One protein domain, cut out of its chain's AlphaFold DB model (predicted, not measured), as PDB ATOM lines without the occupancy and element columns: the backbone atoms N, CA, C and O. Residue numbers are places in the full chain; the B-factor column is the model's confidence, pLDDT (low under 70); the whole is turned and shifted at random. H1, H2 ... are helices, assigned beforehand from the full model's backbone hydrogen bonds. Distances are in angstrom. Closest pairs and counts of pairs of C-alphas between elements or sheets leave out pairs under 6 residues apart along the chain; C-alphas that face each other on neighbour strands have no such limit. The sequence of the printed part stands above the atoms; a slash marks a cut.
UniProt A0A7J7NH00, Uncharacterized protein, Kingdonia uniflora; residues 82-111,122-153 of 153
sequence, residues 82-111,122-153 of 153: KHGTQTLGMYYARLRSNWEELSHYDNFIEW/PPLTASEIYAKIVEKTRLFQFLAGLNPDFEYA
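What this domain is: This is residues 82 to 111 and 122 to 153 of the 153 residues of an uncharacterized protein of Kingdonia uniflora (UniProt A0A7J7NH00). Two long helices, H1 and H2, run side by side in opposite ways as a loose, elongated pair, and the short helix H3 sits past the last residue of H2. H1 and H2 come closest between residues 92 to 99 and residues 138 to 142, and residues 104 to 110, of which 104 to 106 belong to H1, stick out free. The printed part has 62 residues with three named helices in the order H1, H2, H3 and no named strand; the class is all helix. The whole is loose, with a radius of gyration of the C-alphas of 14.8 A and spans of 46 by 24 by 13 A.

Where its parts are: After residues 82 to 87, H1 takes residues 88 to 106, beginning at C-alpha 88 (2.137, 12.762, 43.831) and measuring 26.4 A from first to last C-alpha. Beyond the cut, H2 takes residues 126 to 144, measures 26.8 A and ends at C-alpha 144 (6.975, 3.296, 51.505). H3, residues 148 to 151, ends at C-alpha 151 (-5.390, 4.310, 49.585).

How they stand to each other: H1 and H2 only just touch, with 3 pairs of C-alphas within 8 A; the closest C-alphas are those of Tyr 92 and Phe 142, 7.2 A apart. H1 touches H2 with residues 92 to 99 alone, and H2 touches H1 with residues 138 to 142 alone. They run opposite ways at a shallow tilt of 33 degrees, only just short of steep. H3 is apart from both H1 and H2. Every O i to N i+4 pair is within hydrogen-bond range in H2, and 14 of 15 are in H1; H3 is too short for such a pair.

The domain as a whole: The C-alphas of Thr 85 and Pro 122, the two farthest apart, are 46.0 A apart. Residues 112 to 121 are not printed, and C-alphas 111 and 122 are 18.5 A apart across this cut, which lies in the link from H1 to H2. The link from H2 to H3 is tight. The mean pLDDT of the printed part is 71.1; residues 105 to 111, 122 to 133 and 147 to 153 are under 70.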
ATOM      1  N   LYS A  82       8.642  11.565  52.757       86.00
ATOM      2  CA  LYS A  82       7.234  11.167  52.689       86.00
ATOM      3  C   LYS A  82       6.476  12.132  51.792       86.00
ATOM      4  O   LYS A  82       6.755  13.328  51.801       86.00
ATOM      5  N   HIS A  83       5.482  11.617  51.076       83.81
ATOM      6  CA  HIS A  83       4.572  12.406  50.248       83.81
ATOM      7  C   HIS A  83       3.899  13.518  51.063       83.81
ATOM      8  O   HIS A  83       3.864  14.673  50.639       83.81
ATOM      9  N   GLY A  84       3.416  13.180  52.264       83.00
ATOM     10  CA  GLY A  84       2.768  14.133  53.164       83.00
ATOM     11  C   GLY A  84       1.624  14.870  52.465       83.00
ATOM     12  O   GLY A  84       0.691  14.235  51.974       83.00
ATOM     13  N   THR A  85       1.725  16.201  52.411       79.88
ATOM     14  CA  THR A  85       0.761  17.113  51.771       79.88
ATOM     15  C   THR A  85       1.155  17.539  50.352       79.88
ATOM     16  O   THR A  85       0.504  18.411  49.777       79.88
ATOM     17  N   GLN A  86       2.251  17.012  49.797       81.81
ATOM     18  CA  GLN A  86       2.672  17.333  48.431       81.81
ATOM     19  C   GLN A  86       1.745  16.659  47.416       81.81
ATOM     20  O   GLN A  86       0.938  15.808  47.767       81.81
ATOM     21  N   THR A  87       1.843  17.041  46.142       87.62
ATOM     22  CA  THR A  87       1.205  16.262  45.074       87.62
ATOM     23  C   THR A  87       2.059  15.041  44.742       87.62
ATOM     24  O   THR A  87       3.288  15.079  44.871       87.62
ATOM     25  N   LEU A  88       1.430  13.984  44.221       86.06
ATOM     26  CA  LEU A  88       2.137  12.762  43.831       86.06
ATOM     27  C   LEU A  88       3.256  13.044  42.818       86.06
ATOM     28  O   LEU A  88       4.340  12.471  42.909       86.06
ATOM     29  N   GLY A  89       3.011  13.978  41.893       87.06
ATOM     30  CA  GLY A  89       3.996  14.424  40.911       87.06
ATOM     31  C   GLY A  89       5.209  15.109  41.546       87.06
ATOM     32  O   GLY A  89       6.336  14.799  41.174       87.06
ATOM     33  N   MET A  90       5.004  15.989  42.534       87.88
ATOM     34  CA  MET A  90       6.104  16.655  43.250       87.88
ATOM     35  C   MET A  90       6.914  15.673  44.099       87.88
ATOM     36  O   MET A  90       8.143  15.718  44.094       87.88
ATOM     37  N   TYR A  91       6.227  14.756  44.781       89.56
ATOM     38  CA  TYR A  91       6.858  13.701  45.566       89.56
ATOM     39  C   TYR A  91       7.725  12.789  44.689       89.56
ATOM     40  O   TYR A  91       8.906  12.584  44.976       89.56
ATOM     41  N   TYR A  92       7.170  12.301  43.575       91.25
ATOM     42  CA  TYR A  92       7.908  11.475  42.626       91.25
ATOM     43  C   TYR A  92       9.084  12.228  41.998       91.25
ATOM     44  O   TYR A  92      10.183  11.685  41.936       91.25
ATOM     45  N   ALA A  93       8.888  13.482  41.573       92.44
ATOM     46  CA  ALA A  93       9.949  14.285  40.967       92.44
ATOM     47  C   ALA A  93      11.145  14.465  41.913       92.44
ATOM     48  O   ALA A  93      12.294  14.362  41.485       92.44
ATOM     49  N   ARG A  94      10.887  14.673  43.210       92.25
ATOM     50  CA  ARG A  94      11.950  14.838  44.204       92.25
ATOM     51  C   ARG A  94      12.680  13.533  44.513       92.25
ATOM     52  O   ARG A  94      13.907  13.529  44.535       92.25
ATOM     53  N   LEU A  95      11.960  12.419  44.668       91.06
ATOM     54  CA  LEU A  95      12.595  11.101  44.795       91.06
ATOM     55  C   LEU A  95      13.441  10.758  43.572       91.06
ATOM     56  O   LEU A  95      14.570  10.295  43.712       91.06
ATOM     57  N   ARG A  96      12.912  11.026  42.377       92.69
ATOM     58  CA  ARG A  96      13.613  10.804  41.118       92.69
ATOM     59  C   ARG A  96      14.911  11.601  41.046       92.69
ATOM     60  O   ARG A  96      15.932  11.003  40.730       92.69
ATOM     61  N   SER A  97      14.887  12.887  41.401       92.38
ATOM     62  CA  SER A  97      16.094  13.722  41.462       92.38
ATOM     63  C   SER A  97      17.153  13.112  42.386       92.38
ATOM     64  O   SER A  97      18.310  12.984  41.998       92.38
ATOM     65  N   ASN A  98      16.755  12.663  43.580       90.25
ATOM     66  CA  ASN A  98      17.683  12.056  44.535       90.25
ATOM     67  C   ASN A  98      18.235  10.708  44.039       90.25
ATOM     68  O   ASN A  98      19.399  10.393  44.272       90.25
ATOM     69  N   TRP A  99      17.428   9.899  43.347       90.25
ATOM     70  CA  TRP A  99      17.898   8.653  42.737       90.25
ATOM     71  C   TRP A  99      18.832   8.879  41.556       90.25
ATOM     72  O   TRP A  99      19.776   8.110  41.386       90.25
ATOM     73  N   GLU A 100      18.554   9.876  40.721       87.62
ATOM     74  CA  GLU A 100      19.420  10.253  39.607       87.62
ATOM     75  C   GLU A 100      20.781  10.697  40.142       87.62
ATOM     76  O   GLU A 100      21.796  10.181  39.681       87.62
ATOM     77  N   GLU A 101      20.809  11.532  41.182       84.88
ATOM     78  CA  GLU A 101      22.047  11.927  41.859       84.88
ATOM     79  C   GLU A 101      22.773  10.712  42.461       84.88
ATOM     80  O   GLU A 101      23.955  10.508  42.198       84.88
ATOM     81  N   LEU A 102      22.060   9.824  43.163       80.94
ATOM     82  CA  LEU A 102      22.647   8.596  43.717       80.94
ATOM     83  C   LEU A 102      23.265   7.697  42.628       80.94
ATOM     84  O   LEU A 102      24.345   7.146  42.818       80.94
ATOM     85  N   SER A 103      22.619   7.613  41.461       78.50
ATOM     86  CA  SER A 103      23.107   6.820  40.320       78.50
ATOM     87  C   SER A 103      24.415   7.353  39.745       78.50
ATOM     88  O   SER A 103      25.181   6.584  39.169       78.50
ATOM     89  N   HIS A 104      24.673   8.660  39.863       73.62
ATOM     90  CA  HIS A 104      25.943   9.234  39.417       73.62
ATOM     91  C   HIS A 104      27.105   8.714  40.267       73.62
ATOM     92  O   HIS A 104      28.200   8.533  39.741       73.62
ATOM     93  N   TYR A 105      26.849   8.413  41.542       68.25
ATOM     94  CA  TYR A 105      27.836   7.844  42.455       68.25
ATOM     95  C   TYR A 105      27.986   6.321  42.324       68.25
ATOM     96  O   TYR A 105      29.080   5.799  42.523       68.25
ATOM     97  N   ASP A 106      26.928   5.604  41.934       59.91
ATOM     98  CA  ASP A 106      26.970   4.145  41.734       59.91
ATOM     99  C   ASP A 106      27.945   3.717  40.612       59.91
ATOM    100  O   ASP A 106      28.452   2.596  40.630       59.91
ATOM    101  N   ASN A 107      28.291   4.620  39.684       50.19
ATOM    102  CA  ASN A 107      29.316   4.387  38.654       50.19
ATOM    103  C   ASN A 107      30.747   4.244  39.211       50.19
ATOM    104  O   ASN A 107      31.644   3.855  38.466       50.19
ATOM    105  N   PHE A 108      30.969   4.554  40.492       41.59
ATOM    106  CA  PHE A 108      32.272   4.442  41.158       41.59
ATOM    107  C   PHE A 108      32.414   3.171  42.007       41.59
ATOM    108  O   PHE A 108      33.467   2.942  42.597       41.59
ATOM    109  N   ILE A 109      31.376   2.331  42.079       47.25
ATOM    110  CA  ILE A 109      31.453   1.045  42.774       47.25
ATOM    111  C   ILE A 109      32.101   0.037  41.819       47.25
ATOM    112  O   ILE A 109      31.436  -0.543  40.958       47.25
ATOM    113  N   GLU A 110      33.407  -0.190  41.971       41.00
ATOM    114  CA  GLU A 110      34.079  -1.325  41.337       41.00
ATOM    115  C   GLU A 110      33.444  -2.628  41.849       41.00
ATOM    116  O   GLU A 110      33.646  -3.055  42.988       41.00
ATOM    117  N   TRP A 111      32.624  -3.265  41.011       42.06
ATOM    118  CA  TRP A 111      32.063  -4.572  41.331       42.06
ATOM    119  C   TRP A 111      33.194  -5.609  41.356       42.06
ATOM    120  O   TRP A 111      33.969  -5.667  40.395       42.06
ATOM    121  N   PRO A 122      23.228 -17.330  28.929       44.00
ATOM    122  CA  PRO A 122      23.645 -16.076  29.548       44.00
ATOM    123  C   PRO A 122      22.649 -15.683  30.639       44.00
ATOM    124  O   PRO A 122      21.553 -15.210  30.319       44.00
ATOM    125  N   PRO A 123      22.970 -15.916  31.926       53.09
ATOM    126  CA  PRO A 123      22.221 -15.257  32.969       53.09
ATOM    127  C   PRO A 123      22.416 -13.767  32.702       53.09
ATOM    128  O   PRO A 123      23.522 -13.366  32.329       53.09
ATOM    129  N   LEU A 124      21.332 -12.991  32.813       50.44
ATOM    130  CA  LEU A 124      21.353 -11.524  32.780       50.44
ATOM    131  C   LEU A 124      22.709 -11.043  33.295       50.44
ATOM    132  O   LEU A 124      23.117 -11.436  34.393       50.44
ATOM    133  N   THR A 125      23.430 -10.284  32.478       56.19
ATOM    134  CA  THR A 125      24.728  -9.721  32.841       56.19
ATOM    135  C   THR A 125      24.619  -9.103  34.235       56.19
ATOM    136  O   THR A 125      23.552  -8.631  34.637       56.19
ATOM    137  N   ALA A 126      25.703  -9.097  35.013       52.91
ATOM    138  CA  ALA A 126      25.673  -8.530  36.366       52.91
ATOM    139  C   ALA A 126      25.056  -7.110  36.392       52.91
ATOM    140  O   ALA A 126      24.312  -6.776  37.313       52.91
ATOM    141  N   SER A 127      25.265  -6.340  35.317       55.22
ATOM    142  CA  SER A 127      24.623  -5.048  35.047       55.22
ATOM    143  C   SER A 127      23.089  -5.122  34.959       55.22
ATOM    144  O   SER A 127      22.386  -4.363  35.622       55.22
ATOM    145  N   GLU A 128      22.536  -6.078  34.211       58.00
ATOM    146  CA  GLU A 128      21.085  -6.270  34.089       58.00
ATOM    147  C   GLU A 128      20.436  -6.746  35.399       58.00
ATOM    148  O   GLU A 128      19.302  -6.369  35.710       58.00
ATOM    149  N   ILE A 129      21.138  -7.563  36.192       59.34
ATOM    150  CA  ILE A 129      20.674  -7.965  37.530       59.34
ATOM    151  C   ILE A 129      20.656  -6.749  38.460       59.34
ATOM    152  O   ILE A 129      19.667  -6.524  39.162       59.34
ATOM    153  N   TYR A 130      21.720  -5.949  38.437       59.22
ATOM    154  CA  TYR A 130      21.837  -4.737  39.235       59.22
ATOM    155  C   TYR A 130      20.750  -3.714  38.884       59.22
ATOM    156  O   TYR A 130      20.039  -3.254  39.778       59.22
ATOM    157  N   ALA A 131      20.518  -3.450  37.596       62.00
ATOM    158  CA  ALA A 131      19.459  -2.554  37.134       62.00
ATOM    159  C   ALA A 131      18.079  -2.966  37.676       62.00
ATOM    160  O   ALA A 131      17.340  -2.134  38.201       62.00
ATOM    161  N   LYS A 132      17.764  -4.270  37.653       65.75
ATOM    162  CA  LYS A 132      16.511  -4.802  38.217       65.75
ATOM    163  C   LYS A 132      16.422  -4.643  39.732       65.75
ATOM    164  O   LYS A 132      15.333  -4.423  40.263       65.75
ATOM    165  N   ILE A 133      17.535  -4.791  40.451       67.56
ATOM    166  CA  ILE A 133      17.575  -4.576  41.904       67.56
ATOM    167  C   ILE A 133      17.336  -3.098  42.217       67.56
ATOM    168  O   ILE A 133      16.514  -2.792  43.083       67.56
ATOM    169  N   VAL A 134      17.998  -2.189  41.502       72.00
ATOM    170  CA  VAL A 134      17.840  -0.738  41.665       72.00
ATOM    171  C   VAL A 134      16.407  -0.305  41.359       72.00
ATOM    172  O   VAL A 134      15.798   0.403  42.157       72.00
ATOM    173  N   GLU A 135      15.819  -0.777  40.263       75.06
ATOM    174  CA  GLU A 135      14.434  -0.456  39.904       75.06
ATOM    175  C   GLU A 135      13.444  -0.898  40.992       75.06
ATOM    176  O   GLU A 135      12.642  -0.096  41.477       75.06
ATOM    177  N   LYS A 136      13.555  -2.150  41.459       72.50
ATOM    178  CA  LYS A 136      12.720  -2.664  42.556       72.50
ATOM    179  C   LYS A 136      12.894  -1.847  43.831       72.50
ATOM    180  O   LYS A 136      11.912  -1.517  44.489       72.50
ATOM    181  N   THR A 137      14.134  -1.505  44.166       74.88
ATOM    182  CA  THR A 137      14.478  -0.668  45.324       74.88
ATOM    183  C   THR A 137      13.735   0.663  45.290       74.88
ATOM    184  O   THR A 137      13.086   1.035  46.266       74.88
ATOM    185  N   ARG A 138      13.787   1.353  44.149       84.06
ATOM    186  CA  ARG A 138      13.144   2.656  43.951       84.06
ATOM    187  C   ARG A 138      11.630   2.561  44.053       84.06
ATOM    188  O   ARG A 138      11.011   3.388  44.715       84.06
ATOM    189  N   LEU A 139      11.039   1.515  43.472       78.69
ATOM    190  CA  LEU A 139       9.609   1.253  43.604       78.69
ATOM    191  C   LEU A 139       9.205   1.081  45.075       78.69
ATOM    192  O   LEU A 139       8.251   1.709  45.525       78.69
ATOM    193  N   PHE A 140       9.950   0.290  45.853       74.81
ATOM    194  CA  PHE A 140       9.665   0.129  47.283       74.81
ATOM    195  C   PHE A 140       9.821   1.433  48.065       74.81
ATOM    196  O   PHE A 140       8.985   1.728  48.912       74.81
ATOM    197  N   GLN A 141      10.859   2.220  47.785       79.00
ATOM    198  CA  GLN A 141      11.075   3.520  48.424       79.00
ATOM    199  C   GLN A 141       9.931   4.495  48.120       79.00
ATOM    200  O   GLN A 141       9.412   5.126  49.036       79.00
ATOM    201  N   PHE A 142       9.486   4.549  46.861       84.81
ATOM    202  CA  PHE A 142       8.323   5.333  46.455       84.81
ATOM    203  C   PHE A 142       7.076   4.941  47.243       84.81
ATOM    204  O   PHE A 142       6.471   5.801  47.879       84.81
ATOM    205  N   LEU A 143       6.730   3.652  47.244       83.62
ATOM    206  CA  LEU A 143       5.540   3.141  47.923       83.62
ATOM    207  C   LEU A 143       5.612   3.351  49.444       83.62
ATOM    208  O   LEU A 143       4.633   3.760  50.054       83.62
ATOM    209  N   ALA A 144       6.781   3.150  50.061       79.00
ATOM    210  CA  ALA A 144       6.975   3.296  51.505       79.00
ATOM    211  C   ALA A 144       6.883   4.746  52.016       79.00
ATOM    212  O   ALA A 144       6.823   4.971  53.232       79.00
ATOM    213  N   GLY A 145       6.950   5.736  51.126       80.25
ATOM    214  CA  GLY A 145       6.733   7.138  51.474       80.25
ATOM    215  C   GLY A 145       5.360   7.681  51.082       80.25
ATOM    216  O   GLY A 145       5.072   8.835  51.406       80.25
ATOM    217  N   LEU A 146       4.500   6.875  50.448       84.12
ATOM    218  CA  LEU A 146       3.097   7.238  50.261       84.12
ATOM    219  C   LEU A 146       2.385   7.286  51.616       84.12
ATOM    220  O   LEU A 146       2.684   6.515  52.528       84.12
ATOM    221  N   ASN A 147       1.463   8.237  51.758       64.94
ATOM    222  CA  ASN A 147       0.638   8.336  52.952       64.94
ATOM    223  C   ASN A 147      -0.472   7.262  52.878       64.94
ATOM    224  O   ASN A 147      -1.200   7.254  51.881       64.94
ATOM    225  N   PRO A 148      -0.620   6.383  53.892       63.59
ATOM    226  CA  PRO A 148      -1.660   5.349  53.918       63.59
ATOM    227  C   PRO A 148      -3.089   5.899  53.794       63.59
ATOM    228  O   PRO A 148      -3.970   5.193  53.311       63.59
ATOM    229  N   ASP A 149      -3.321   7.164  54.155       55.78
ATOM    230  CA  ASP A 149      -4.647   7.790  54.069       55.78
ATOM    231  C   ASP A 149      -5.137   8.003  52.622       55.78
ATOM    232  O   ASP A 149      -6.319   8.251  52.401       55.78
ATOM    233  N   PHE A 150      -4.255   7.893  51.619       52.19
ATOM    234  CA  PHE A 150      -4.603   8.057  50.201       52.19
ATOM    235  C   PHE A 150      -4.908   6.733  49.474       52.19
ATOM    236  O   PHE A 150      -5.166   6.757  48.273       52.19
ATOM    237  N   GLU A 151      -4.921   5.585  50.165       46.06
ATOM    238  CA  GLU A 151      -5.390   4.310  49.585       46.06
ATOM    239  C   GLU A 151      -6.927   4.147  49.632       46.06
ATOM    240  O   GLU A 151      -7.457   3.225  49.013       46.06
ATOM    241  N   TYR A 152      -7.653   5.045  50.316       40.31
ATOM    242  CA  TYR A 152      -9.105   4.933  50.537       40.31
ATOM    243  C   TYR A 152      -9.912   6.223  50.278       40.31
ATOM    244  O   TYR A 152     -10.963   6.412  50.893       40.31
ATOM    245  N   ALA A 153      -9.452   7.099  49.377       36.34
ATOM    246  CA  ALA A 153     -10.233   8.248  48.897       36.34
ATOM    247  C   ALA A 153     -10.818   7.995  47.501       36.34
ATOM    248  O   ALA A 153     -10.045   7.574  46.610       36.34
TER     249      ALA A 153